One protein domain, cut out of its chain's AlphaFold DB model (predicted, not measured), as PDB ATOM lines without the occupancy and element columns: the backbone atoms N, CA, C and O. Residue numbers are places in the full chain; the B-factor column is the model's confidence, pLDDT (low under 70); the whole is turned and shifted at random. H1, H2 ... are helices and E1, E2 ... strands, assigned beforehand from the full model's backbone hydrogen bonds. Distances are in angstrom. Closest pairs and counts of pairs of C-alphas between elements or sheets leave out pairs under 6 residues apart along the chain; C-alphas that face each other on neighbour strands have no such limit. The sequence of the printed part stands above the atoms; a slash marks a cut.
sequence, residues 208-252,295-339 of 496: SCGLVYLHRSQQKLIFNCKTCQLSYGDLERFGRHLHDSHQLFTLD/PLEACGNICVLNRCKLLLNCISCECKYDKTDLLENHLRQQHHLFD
ATOM      1  N   SER A 208     177.097  59.269 360.306       87.19
ATOM      2  CA  SER A 208     176.356  60.072 361.280       87.19
ATOM      3  C   SER A 208     177.287  61.158 361.824       87.19
ATOM      4  O   SER A 208     178.417  60.870 362.225       87.19
ATOM      5  N   CYS A 209     176.817  62.404 361.798       90.88
ATOM      6  CA  CYS A 209     177.515  63.581 362.310       90.88
ATOM      7  C   CYS A 209     177.202  63.835 363.793       90.88
ATOM      8  O   CYS A 209     177.913  64.581 364.471       90.88
ATOM      9  N   GLY A 210     176.161  63.187 364.316       92.62
ATOM     10  CA  GLY A 210     175.774  63.259 365.715       92.62
ATOM     11  C   GLY A 210     174.846  62.132 366.148       92.62
ATOM     12  O   GLY A 210     174.358  61.346 365.327       92.62
ATOM     13  N   LEU A 211     174.622  62.092 367.456       94.19
ATOM     14  CA  LEU A 211     173.669  61.228 368.144       94.19
ATOM     15  C   LEU A 211     172.569  62.091 368.766       94.19
ATOM     16  O   LEU A 211     172.804  63.239 369.146       94.19
ATOM     17  N   VAL A 212     171.373  61.526 368.876       94.31
ATOM     18  CA  VAL A 212     170.224  62.115 369.559       94.31
ATOM     19  C   VAL A 212     169.943  61.280 370.800       94.31
ATOM     20  O   VAL A 212     169.778  60.062 370.715       94.31
ATOM     21  N   TYR A 213     169.879  61.945 371.945       92.94
ATOM     22  CA  TYR A 213     169.586  61.353 373.242       92.94
ATOM     23  C   TYR A 213     168.269  61.897 373.787       92.94
ATOM     24  O   TYR A 213     167.948  63.063 373.565       92.94
ATOM     25  N   LEU A 214     167.532  61.087 374.548       90.88
ATOM     26  CA  LEU A 214     166.352  61.554 375.274       90.88
ATOM     27  C   LEU A 214     166.706  61.881 376.729       90.88
ATOM     28  O   LEU A 214     166.994  60.987 377.523       90.88
ATOM     29  N   HIS A 215     166.616  63.158 377.100       88.12
ATOM     30  CA  HIS A 215     166.755  63.597 378.485       88.12
ATOM     31  C   HIS A 215     165.428  63.393 379.235       88.12
ATOM     32  O   HIS A 215     164.576  64.287 379.281       88.12
ATOM     33  N   ARG A 216     165.235  62.189 379.794       83.62
ATOM     34  CA  ARG A 216     163.949  61.698 380.337       83.62
ATOM     35  C   ARG A 216     163.288  62.650 381.338       83.62
ATOM     36  O   ARG A 216     162.088  62.884 381.232       83.62
ATOM     37  N   SER A 217     164.059  63.250 382.246       82.69
ATOM     38  CA  SER A 217     163.547  64.171 383.277       82.69
ATOM     39  C   SER A 217     163.059  65.525 382.741       82.69
ATOM     40  O   SER A 217     162.211  66.150 383.369       82.69
ATOM     41  N   GLN A 218     163.543  65.968 381.574       83.75
ATOM     42  CA  GLN A 218     163.050  67.186 380.902       83.75
ATOM     43  C   GLN A 218     162.130  66.883 379.715       83.75
ATOM     44  O   GLN A 218     161.589  67.817 379.132       83.75
ATOM     45  N   GLN A 219     161.965  65.606 379.346       86.75
ATOM     46  CA  GLN A 219     161.151  65.167 378.208       86.75
ATOM     47  C   GLN A 219     161.566  65.824 376.876       86.75
ATOM     48  O   GLN A 219     160.715  66.096 376.032       86.75
ATOM     49  N   LYS A 220     162.875  66.071 376.696       89.50
ATOM     50  CA  LYS A 220     163.470  66.778 375.547       89.50
ATOM     51  C   LYS A 220     164.585  65.979 374.881       89.50
ATOM     52  O   LYS A 220     165.330  65.260 375.555       89.50
ATOM     53  N   LEU A 221     164.730  66.151 373.569       92.12
ATOM     54  CA  LEU A 221     165.857  65.618 372.807       92.12
ATOM     55  C   LEU A 221     167.116  66.484 372.954       92.12
ATOM     56  O   LEU A 221     167.049  67.709 372.944       92.12
ATOM     57  N   ILE A 222     168.271  65.825 373.064       93.88
ATOM     58  CA  ILE A 222     169.600  66.436 373.145       93.88
ATOM     59  C   ILE A 222     170.452  65.931 371.979       93.88
ATOM     60  O   ILE A 222     170.644  64.726 371.808       93.88
ATOM     61  N   PHE A 223     170.985  66.859 371.191       94.62
ATOM     62  CA  PHE A 223     171.788  66.601 369.999       94.62
ATOM     63  C   PHE A 223     173.276  66.680 370.349       94.62
ATOM     64  O   PHE A 223     173.773  67.747 370.708       94.62
ATOM     65  N   ASN A 224     173.997  65.564 370.254       94.38
ATOM     66  CA  ASN A 224     175.422  65.484 370.568       94.38
ATOM     67  C   ASN A 224     176.265  65.345 369.293       94.38
ATOM     68  O   ASN A 224     175.981  64.504 368.439       94.38
ATOM     69  N   CYS A 225     177.316  66.156 369.154       93.25
ATOM     70  CA  CYS A 225     178.222  66.079 368.010       93.25
ATOM     71  C   CYS A 225     179.179  64.895 368.140       93.25
ATOM     72  O   CYS A 225     180.005  64.850 369.046       93.25
ATOM     73  N   LYS A 226     179.173  63.989 367.159       91.00
ATOM     74  CA  LYS A 226     180.056  62.813 367.157       91.00
ATOM     75  C   LYS A 226     181.549  63.178 367.134       91.00
ATOM     76  O   LYS A 226     182.373  62.418 367.630       91.00
ATOM     77  N   THR A 227     181.895  64.333 366.562       89.25
ATOM     78  CA  THR A 227     183.286  64.774 366.362       89.25
ATOM     79  C   THR A 227     183.903  65.416 367.605       89.25
ATOM     80  O   THR A 227     185.082  65.203 367.873       89.25
ATOM     81  N   CYS A 228     183.135  66.213 368.358       90.81
ATOM     82  CA  CYS A 228     183.644  66.983 369.505       90.81
ATOM     83  C   CYS A 228     182.885  66.754 370.823       90.81
ATOM     84  O   CYS A 228     183.239  67.355 371.834       90.81
ATOM     85  N   GLN A 229     181.860  65.900 370.818       90.19
ATOM     86  CA  GLN A 229     181.021  65.519 371.963       90.19
ATOM     87  C   GLN A 229     180.252  66.674 372.631       90.19
ATOM     88  O   GLN A 229     179.681  66.491 373.705       90.19
ATOM     89  N   LEU A 230     180.171  67.846 371.988       90.50
ATOM     90  CA  LEU A 230     179.333  68.955 372.447       90.50
ATOM     91  C   LEU A 230     177.843  68.625 372.283       90.50
ATOM     92  O   LEU A 230     177.413  68.171 371.219       90.50
ATOM     93  N   SER A 231     177.069  68.886 373.338       92.00
ATOM     94  CA  SER A 231     175.620  68.667 373.411       92.00
ATOM     95  C   SER A 231     174.840  69.972 373.247       92.00
ATOM     96  O   SER A 231     175.217  71.001 373.802       92.00
ATOM     97  N   TYR A 232     173.712  69.909 372.541       92.38
ATOM     98  CA  TYR A 232     172.828  71.037 372.252       92.38
ATOM     99  C   TYR A 232     171.366  70.634 372.480       92.38
ATOM    100  O   TYR A 232     170.977  69.526 372.122       92.38
ATOM    101  N   GLY A 233     170.546  71.533 373.032       89.94
ATOM    102  CA  GLY A 233     169.091  71.329 373.137       89.94
ATOM    103  C   GLY A 233     168.316  71.653 371.852       89.94
ATOM    104  O   GLY A 233     167.217  71.148 371.663       89.94
ATOM    105  N   ASP A 234     168.905  72.443 370.946       90.69
ATOM    106  CA  ASP A 234     168.245  72.920 369.724       90.69
ATOM    107  C   ASP A 234     168.953  72.388 368.470       90.69
ATOM    108  O   ASP A 234     170.168  72.573 368.306       90.69
ATOM    109  N   LEU A 235     168.187  71.827 367.527       91.62
ATOM    110  CA  LEU A 235     168.715  71.312 366.257       91.62
ATOM    111  C   LEU A 235     169.382  72.408 365.406       91.62
ATOM    112  O   LEU A 235     170.383  72.154 364.742       91.62
ATOM    113  N   GLU A 236     168.889  73.648 365.458       91.38
ATOM    114  CA  GLU A 236     169.487  74.778 364.731       91.38
ATOM    115  C   GLU A 236     170.848  75.204 365.297       91.38
ATOM    116  O   GLU A 236     171.764  75.558 364.550       91.38
ATOM    117  N   ARG A 237     171.011  75.186 366.630       92.12
ATOM    118  CA  ARG A 237     172.310  75.467 367.269       92.12
ATOM    119  C   ARG A 237     173.308  74.365 366.934       92.12
ATOM    120  O   ARG A 237     174.443  74.674 366.581       92.12
ATOM    121  N   PHE A 238     172.856  73.112 366.966       93.06
ATOM    122  CA  PHE A 238     173.633  71.962 366.516       93.06
ATOM    123  C   PHE A 238     174.054  72.093 365.040       93.06
ATOM    124  O   PHE A 238     175.231  71.935 364.718       93.06
ATOM    125  N   GLY A 239     173.130  72.463 364.147       91.19
ATOM    126  CA  GLY A 239     173.404  72.682 362.723       91.19
ATOM    127  C   GLY A 239     174.432  73.785 362.463       91.19
ATOM    128  O   GLY A 239     175.390  73.556 361.725       91.19
ATOM    129  N   ARG A 240     174.306  74.944 363.130       91.56
ATOM    130  CA  ARG A 240     175.324  76.013 363.079       91.56
ATOM    131  C   ARG A 240     176.683  75.534 363.580       91.56
ATOM    132  O   ARG A 240     177.685  75.748 362.912       91.56
ATOM    133  N   HIS A 241     176.728  74.809 364.695       92.88
ATOM    134  CA  HIS A 241     177.974  74.227 365.189       92.88
ATOM    135  C   HIS A 241     178.626  73.275 364.163       92.88
ATOM    136  O   HIS A 241     179.823  73.398 363.896       92.88
ATOM    137  N   LEU A 242     177.858  72.381 363.530       91.44
ATOM    138  CA  LEU A 242     178.366  71.495 362.476       91.44
ATOM    139  C   LEU A 242     178.866  72.257 361.233       91.44
ATOM    140  O   LEU A 242     179.845  71.838 360.611       91.44
ATOM    141  N   HIS A 243     178.222  73.371 360.877       89.06
ATOM    142  CA  HIS A 243     178.674  74.279 359.822       89.06
ATOM    143  C   HIS A 243     180.005  74.947 360.203       89.06
ATOM    144  O   HIS A 243     181.014  74.757 359.525       89.06
ATOM    145  N   ASP A 244     180.035  75.657 361.327       89.31
ATOM    146  CA  ASP A 244     181.135  76.553 361.690       89.31
ATOM    147  C   ASP A 244     182.376  75.810 362.205       89.31
ATOM    148  O   ASP A 244     183.507  76.208 361.929       89.31
ATOM    149  N   SER A 245     182.178  74.718 362.953       89.44
ATOM    150  CA  SER A 245     183.263  73.963 363.603       89.44
ATOM    151  C   SER A 245     183.770  72.790 362.764       89.44
ATOM    152  O   SER A 245     184.926  72.390 362.904       89.44
ATOM    153  N   HIS A 246     182.916  72.219 361.909       88.19
ATOM    154  CA  HIS A 246     183.211  70.979 361.186       88.19
ATOM    155  C   HIS A 246     183.065  71.083 359.662       88.19
ATOM    156  O   HIS A 246     183.415  70.128 358.973       88.19
ATOM    157  N   GLN A 247     182.614  72.227 359.126       83.62
ATOM    158  CA  GLN A 247     182.506  72.496 357.681       83.62
ATOM    159  C   GLN A 247     181.735  71.400 356.918       83.62
ATOM    160  O   GLN A 247     182.017  71.110 355.757       83.62
ATOM    161  N   LEU A 248     180.751  70.774 357.579       78.88
ATOM    162  CA  LEU A 248     179.974  69.662 357.009       78.88
ATOM    163  C   LEU A 248     178.960  70.108 355.947       78.88
ATOM    164  O   LEU A 248     178.395  69.271 355.238       78.88
ATOM    165  N   PHE A 249     178.744  71.416 355.833       77.94
ATOM    166  CA  PHE A 249     177.883  72.035 354.840       77.94
ATOM    167  C   PHE A 249     178.717  72.801 353.814       77.94
ATOM    168  O   PHE A 249     179.684  73.478 354.165       77.94
ATOM    169  N   THR A 250     178.329  72.719 352.545       68.94
ATOM    170  CA  THR A 250     178.972  73.457 351.450       68.94
ATOM    171  C   THR A 250     178.105  74.633 351.022       68.94
ATOM    172  O   THR A 250     176.945  74.439 350.675       68.94
ATOM    173  N   LEU A 251     178.677  75.839 350.982       55.31
ATOM    174  CA  LEU A 251     177.982  77.079 350.587       55.31
ATOM    175  C   LEU A 251     177.381  77.037 349.165       55.31
ATOM    176  O   LEU A 251     176.495  77.824 348.848       55.31
ATOM    177  N   ASP A 252     177.817  76.096 348.325       54.81
ATOM    178  CA  ASP A 252     177.373  75.937 346.935       54.81
ATOM    179  C   ASP A 252     175.909  75.449 346.794       54.81
ATOM    180  O   ASP A 252     175.357  75.469 345.691       54.81
ATOM    181  N   PRO A 295     172.450  57.611 382.621       57.06
ATOM    182  CA  PRO A 295     172.844  56.918 381.401       57.06
ATOM    183  C   PRO A 295     171.868  57.249 380.264       57.06
ATOM    184  O   PRO A 295     170.819  56.621 380.113       57.06
ATOM    185  N   LEU A 296     172.226  58.246 379.456       69.69
ATOM    186  CA  LEU A 296     171.469  58.642 378.274       69.69
ATOM    187  C   LEU A 296     171.477  57.530 377.221       69.69
ATOM    188  O   LEU A 296     172.497  57.234 376.595       69.69
ATOM    189  N   GLU A 297     170.306  56.958 376.979       77.69
ATOM    190  CA  GLU A 297     170.075  56.034 375.877       77.69
ATOM    191  C   GLU A 297     169.927  56.823 374.566       77.69
ATOM    192  O   GLU A 297     169.138  57.771 374.475       77.69
ATOM    193  N   ALA A 298     170.724  56.469 373.555       88.19
ATOM    194  CA  ALA A 298     170.650  57.099 372.241       88.19
ATOM    195  C   ALA A 298     169.385  56.617 371.517       88.19
ATOM    196  O   ALA A 298     169.230  55.427 371.249       88.19
ATOM    197  N   CYS A 299     168.489  57.546 371.188       92.44
ATOM    198  CA  CYS A 299     167.222  57.271 370.510       92.44
ATOM    199  C   CYS A 299     167.265  57.584 369.005       92.44
ATOM    200  O   CYS A 299     166.442  57.075 368.241       92.44
ATOM    201  N   GLY A 300     168.238  58.381 368.553       93.31
ATOM    202  CA  GLY A 300     168.393  58.733 367.144       93.31
ATOM    203  C   GLY A 300     169.834  58.988 366.709       93.31
ATOM    204  O   GLY A 300     170.732  59.204 367.518       93.31
ATOM    205  N   ASN A 301     170.038  58.990 365.398       94.06
ATOM    206  CA  ASN A 301     171.263  59.383 364.712       94.06
ATOM    207  C   ASN A 301     170.977  60.617 363.854       94.06
ATOM    208  O   ASN A 301     169.896  60.740 363.285       94.06
ATOM    209  N   ILE A 302     171.960  61.500 363.704       93.88
ATOM    210  CA  ILE A 302     171.869  62.663 362.816       93.88
ATOM    211  C   ILE A 302     172.813  62.436 361.640       93.88
ATOM    212  O   ILE A 302     173.989  62.127 361.842       93.88
ATOM    213  N   CYS A 303     172.309  62.597 360.421       91.81
ATOM    214  CA  CYS A 303     173.072  62.499 359.177       91.81
ATOM    215  C   CYS A 303     172.961  63.814 358.394       91.81
ATOM    216  O   CYS A 303     171.933  64.488 358.448       91.81
ATOM    217  N   VAL A 304     173.997  64.169 357.627       89.31
ATOM    218  CA  VAL A 304     173.929  65.307 356.695       89.31
ATOM    219  C   VAL A 304     173.559  64.795 355.305       89.31
ATOM    220  O   VAL A 304     174.313  64.050 354.684       89.31
ATOM    221  N   LEU A 305     172.401  65.211 354.803       83.88
ATOM    222  CA  LEU A 305     171.933  64.913 353.457       83.88
ATOM    223  C   LEU A 305     172.421  65.990 352.480       83.88
ATOM    224  O   LEU A 305     172.242  67.191 352.707       83.88
ATOM    225  N   ASN A 306     173.046  65.551 351.386       81.25
ATOM    226  CA  ASN A 306     173.548  66.385 350.285       81.25
ATOM    227  C   ASN A 306     174.456  67.562 350.705       81.25
ATOM    228  O   ASN A 306     174.608  68.501 349.936       81.25
ATOM    229  N   ARG A 307     175.061  67.530 351.906       77.94
ATOM    230  CA  ARG A 307     175.816  68.656 352.509       77.94
ATOM    231  C   ARG A 307     175.007  69.955 352.675       77.94
ATOM    232  O   ARG A 307     175.597  71.024 352.807       77.94
ATOM    233  N   CYS A 308     173.675  69.867 352.692       77.50
ATOM    234  CA  CYS A 308     172.786  71.030 352.810       77.50
ATOM    235  C   CYS A 308     171.752  70.889 353.940       77.50
ATOM    236  O   CYS A 308     171.341  71.895 354.509       77.50
ATOM    237  N   LYS A 309     171.295  69.668 354.260       86.12
ATOM    238  CA  LYS A 309     170.170  69.437 355.186       86.12
ATOM    239  C   LYS A 309     170.538  68.411 356.255       86.12
ATOM    240  O   LYS A 309     171.249  67.452 355.966       86.12
ATOM    241  N   LEU A 310     170.058  68.606 357.481       90.69
ATOM    242  CA  LEU A 310     170.124  67.577 358.519       90.69
ATOM    243  C   LEU A 310     168.955  66.610 358.358       90.69
ATOM    244  O   LEU A 310     167.855  67.017 357.991       90.69
ATOM    245  N   LEU A 311     169.210  65.337 358.636       93.12
ATOM    246  CA  LEU A 311     168.209  64.284 358.656       93.12
ATOM    247  C   LEU A 311     168.341  63.512 359.968       93.12
ATOM    248  O   LEU A 311     169.433  63.066 360.333       93.12
ATOM    249  N   LEU A 312     167.227  63.398 360.681       94.50
ATOM    250  CA  LEU A 312     167.100  62.717 361.959       94.50
ATOM    251  C   LEU A 312     166.600  61.294 361.713       94.50
ATOM    252  O   LEU A 312     165.496  61.105 361.211       94.50
ATOM    253  N   ASN A 313     167.384  60.291 362.088       94.62
ATOM    254  CA  ASN A 313     167.028  58.885 361.919       94.62
ATOM    255  C   ASN A 313     166.752  58.264 363.294       94.62
ATOM    256  O   ASN A 313     167.605  58.351 364.175       94.62
ATOM    257  N   CYS A 314     165.612  57.605 363.489       94.88
ATOM    258  CA  CYS A 314     165.359  56.810 364.695       94.88
ATOM    259  C   CYS A 314     166.324  55.611 364.754       94.88
ATOM    260  O   CYS A 314     166.466  54.897 363.765       94.88
ATOM    261  N   ILE A 315     166.973  55.355 365.895       91.88
ATOM    262  CA  ILE A 315     167.876  54.193 366.046       91.88
ATOM    263  C   ILE A 315     167.091  52.874 366.072       91.88
ATOM    264  O   ILE A 315     167.573  51.861 365.572       91.88
ATOM    265  N   SER A 316     165.879  52.875 366.626       91.00
ATOM    266  CA  SER A 316     165.093  51.655 366.851       91.00
ATOM    267  C   SER A 316     164.416  51.096 365.593       91.00
ATOM    268  O   SER A 316     164.103  49.908 365.561       91.00
ATOM    269  N   CYS A 317     164.164  51.924 364.573       92.62
ATOM    270  CA  CYS A 317     163.467  51.511 363.344       92.62
ATOM    271  C   CYS A 317     163.996  52.144 362.043       92.62
ATOM    272  O   CYS A 317     163.417  51.918 360.984       92.62
ATOM    273  N   GLU A 318     165.059  52.952 362.106       91.62
ATOM    274  CA  GLU A 318     165.702  53.627 360.962       91.62
ATOM    275  C   GLU A 318     164.811  54.606 360.163       91.62
ATOM    276  O   GLU A 318     165.246  55.157 359.145       91.62
ATOM    277  N   CYS A 319     163.595  54.900 360.643       92.19
ATOM    278  CA  CYS A 319     162.718  55.930 360.082       92.19
ATOM    279  C   CYS A 319     163.377  57.317 360.117       92.19
ATOM    280  O   CYS A 319     164.050  57.672 361.088       92.19
ATOM    281  N   LYS A 320     163.166  58.098 359.051       94.19
ATOM    282  CA  LYS A 320     163.892  59.342 358.754       94.19
ATOM    283  C   LYS A 320     162.962  60.553 358.810       94.19
ATOM    284  O   LYS A 320     161.874  60.509 358.243       94.19
ATOM    285  N   TYR A 321     163.425  61.632 359.432       94.38
ATOM    286  CA  TYR A 321     162.662  62.849 359.709       94.38
ATOM    287  C   TYR A 321     163.495  64.100 359.409       94.38
ATOM    288  O   TYR A 321     164.694  64.142 359.678       94.38
ATOM    289  N   ASP A 322     162.859  65.130 358.858       90.69
ATOM    290  CA  ASP A 322     163.452  66.444 358.570       90.69
ATOM    291  C   ASP A 322     163.289  67.445 359.730       90.69
ATOM    292  O   ASP A 322     164.036  68.418 359.815       90.69
ATOM    293  N   LYS A 323     162.338  67.192 360.642       91.00
ATOM    294  CA  LYS A 323     162.019  68.035 361.806       91.00
ATOM    295  C   LYS A 323     162.090  67.261 363.119       91.00
ATOM    296  O   LYS A 323     161.677  66.101 363.185       91.00
ATOM    297  N   THR A 324     162.533  67.941 364.178       93.19
ATOM    298  CA  THR A 324     162.595  67.407 365.549       93.19
ATOM    299  C   THR A 324     161.244  66.881 366.021       93.19
ATOM    300  O   THR A 324     161.160  65.737 366.453       93.19
ATOM    301  N   ASP A 325     160.177  67.666 365.858       93.50
ATOM    302  CA  ASP A 325     158.838  67.343 366.370       93.50
ATOM    303  C   ASP A 325     158.276  66.046 365.769       93.50
ATOM    304  O   ASP A 325     157.532  65.313 366.419       93.50
ATOM    305  N   LEU A 326     158.640  65.731 364.521       94.81
ATOM    306  CA  LEU A 326     158.228  64.494 363.858       94.81
ATOM    307  C   LEU A 326     158.964  63.279 364.434       94.81
ATOM    308  O   LEU A 326     158.331  62.249 364.668       94.81
ATOM    309  N   LEU A 327     160.265  63.413 364.728       94.25
ATOM    310  CA  LEU A 327     161.011  62.389 365.459       94.25
ATOM    311  C   LEU A 327     160.447  62.225 366.879       94.25
ATOM    312  O   LEU A 327     160.204  61.096 367.292       94.25
ATOM    313  N   GLU A 328     160.194  63.311 367.618       92.81
ATOM    314  CA  GLU A 328     159.630  63.231 368.972       92.81
ATOM    315  C   GLU A 328     158.278  62.517 368.988       92.81
ATOM    316  O   GLU A 328     158.099  61.561 369.742       92.81
ATOM    317  N   ASN A 329     157.345  62.919 368.122       93.06
ATOM    318  CA  ASN A 329     156.038  62.276 368.014       93.06
ATOM    319  C   ASN A 329     156.155  60.791 367.652       93.06
ATOM    320  O   ASN A 329     155.472  59.959 368.247       93.06
ATOM    321  N   HIS A 330     157.058  60.433 366.737       94.50
ATOM    322  CA  HIS A 330     157.336  59.038 366.405       94.50
ATOM    323  C   HIS A 330     157.881  58.242 367.606       94.50
ATOM    324  O   HIS A 330     157.362  57.171 367.921       94.50
ATOM    325  N   LEU A 331     158.892  58.765 368.306       92.88
ATOM    326  CA  LEU A 331     159.505  58.121 369.472       92.88
ATOM    327  C   LEU A 331     158.520  57.988 370.653       92.88
ATOM    328  O   LEU A 331     158.591  57.003 371.391       92.88
ATOM    329  N   ARG A 332     157.583  58.936 370.812       92.00
ATOM    330  CA  ARG A 332     156.443  58.841 371.746       92.00
ATOM    331  C   ARG A 332     155.487  57.715 371.336       92.00
ATOM    332  O   ARG A 332     155.210  56.835 372.139       92.00
ATOM    333  N   GLN A 333     155.019  57.713 370.087       92.38
ATOM    334  CA  GLN A 333     153.943  56.824 369.622       92.38
ATOM    335  C   GLN A 333     154.365  55.370 369.360       92.38
ATOM    336  O   GLN A 333     153.556  54.470 369.544       92.38
ATOM    337  N   GLN A 334     155.583  55.139 368.858       91.62
ATOM    338  CA  GLN A 334     156.031  53.819 368.380       91.62
ATOM    339  C   GLN A 334     157.007  53.126 369.334       91.62
ATOM    340  O   GLN A 334     157.162  51.907 369.283       91.62
ATOM    341  N   HIS A 335     157.688  53.897 370.186       89.06
ATOM    342  CA  HIS A 335     158.755  53.389 371.049       89.06
ATOM    343  C   HIS A 335     158.553  53.705 372.535       89.06
ATOM    344  O   HIS A 335     159.345  53.230 373.346       89.06
ATOM    345  N   HIS A 336     157.512  54.465 372.903       85.56
ATOM    346  CA  HIS A 336     157.155  54.790 374.291       85.56
ATOM    347  C   HIS A 336     158.311  55.379 375.126       85.56
ATOM    348  O   HIS A 336     158.283  55.349 376.351       85.56
ATOM    349  N   LEU A 337     159.346  55.948 374.490       83.25
ATOM    350  CA  LEU A 337     160.588  56.331 375.187       83.25
ATOM    351  C   LEU A 337     160.399  57.482 376.181       83.25
ATOM    352  O   LEU A 337     161.176  57.640 377.123       83.25
ATOM    353  N   PHE A 338     159.374  58.294 375.941       82.25
ATOM    354  CA  PHE A 338     158.978  59.424 376.772       82.25
ATOM    355  C   PHE A 338     158.065  59.001 377.932       82.25
ATOM    356  O   PHE A 338     158.024  59.700 378.948       82.25
ATOM    357  N   ASP A 339     157.401  57.843 377.818       78.12
ATOM    358  CA  ASP A 339     156.564  57.263 378.865       78.12
ATOM    359  C   ASP A 339     157.482  56.750 379.980       78.12
ATOM    360  O   ASP A 339     157.935  55.605 380.004       78.12
TER     361      ASP A 339
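AT A GLANCE: This is residues 208 to 252 and 295 to 339 of the 496 residues of an uncharacterized protein of Glossina pallidipes (UniProt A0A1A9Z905). Two hairpins, E1 with E2 and E3 with E4, join side by side through E1 and E3 into one strongly twisted sheet, curled like part of a barrel, and two helices, H1 and H2, cover the same face of it. The helices begin close to each other, near Leu 235 and Thr 324, and run away from there in opposite ways, H1 over the side of E2 and H2 over the side of E4 and E3. The printed part has 90 residues with four named strands and two named helices, in the order E1, E2, H1, E3, E4, H2; the sheet's order is E2, E1, E3, E4, antiparallel throughout, and the class is mixed, helices and strands. The whole is compact, with a radius of gyration of the C-alphas of 12.6 A, yet elongated in outline, spanning 41 by 23 by 16 A, with Asp 252 and Asp 339 toward opposite ends of the longest axis.

HOW THE PARTS SIT: The sheet runs from E2, residues 220 to 225, through E1, residues 210 to 215, and E3, residues 298 to 305, to E4, residues 309 to 314. E2 and E4 are its edge strands, and they are apart. From edge to edge the strands' lines turn by 62 degrees and the way across the sheet turns by 112 degrees. E1 and E3 are antiparallel at 146 degrees, with N 212 and O 300 within hydrogen-bond range at 2.8 A and N 302 and O 210 at 2.9 A. The hairpin of E1 and E2 stands at 152 degrees, with N 222 and O 213 at 2.8 A. The hairpin of E3 and E4 stands at 151 degrees, with N 301 and O 313 at 2.8 A. Beyond the named strands, residues 223 to 224 of E2 pair antiparallel with residues 231 to 232, and residues 312 to 313 of E4 pair antiparallel with residues 320 to 321. H1, residues 235 to 246, is on the sheet; the closest C-alphas of H1 and E2 are those of Phe 238 and Phe 223, 6.7 A apart. H2, residues 324 to 335, is on the same face, at a height over the sheet of 8.3 A. It lies over E3 and runs slantwise to the strands, at 41 degrees to E3 on the local plane. The closest C-alphas of H2 and E4 are those of Leu 327 and Leu 312, 7.0 A apart. These are two layers, helices on one face of a sheet. H1 and H2 are close but not clearly touching, with the closest C-alphas, those of Leu 235 and Thr 324, 7.3 A apart; they run opposite ways at a steep tilt of 66 degrees. In H1 and H2 every O i to N i+4 pair is within hydrogen-bond range.

IN THESE COORDINATES: E3, residues 298 to 305, is the longest strand at 20.4 A. E1, residues 210 to 215, measures 15.6 A and begins at C-alpha 210 (175.774, 63.259, 365.715). E2, residues 220 to 225, measures 16.6 A, and E4, residues 309 to 314, measures 16.5 A. H1, residues 235 to 246, measures 15.4 A from C-alpha 235 (168.715, 71.312, 366.257). H2, residues 324 to 335, measures 15.5 A and ends at C-alpha 335 (158.755, 53.389, 371.049).

THE WHOLE: The two C-alphas farthest apart are those of Asp 252 and Asp 339, at 42.4 A. Residues 253 to 294 are cut out and not printed, and C-alphas 252 and 295 are 39.6 A apart across the cut, which falls in the link from H1 to E3. Of the links that are printed whole, E1 to E2 and E3 to E4 are tight, and E2 to H1 and E4 to H2 are short. The mean pLDDT of the printed part is 88.3; residues 250 to 252 and 295 to 296 are under 70.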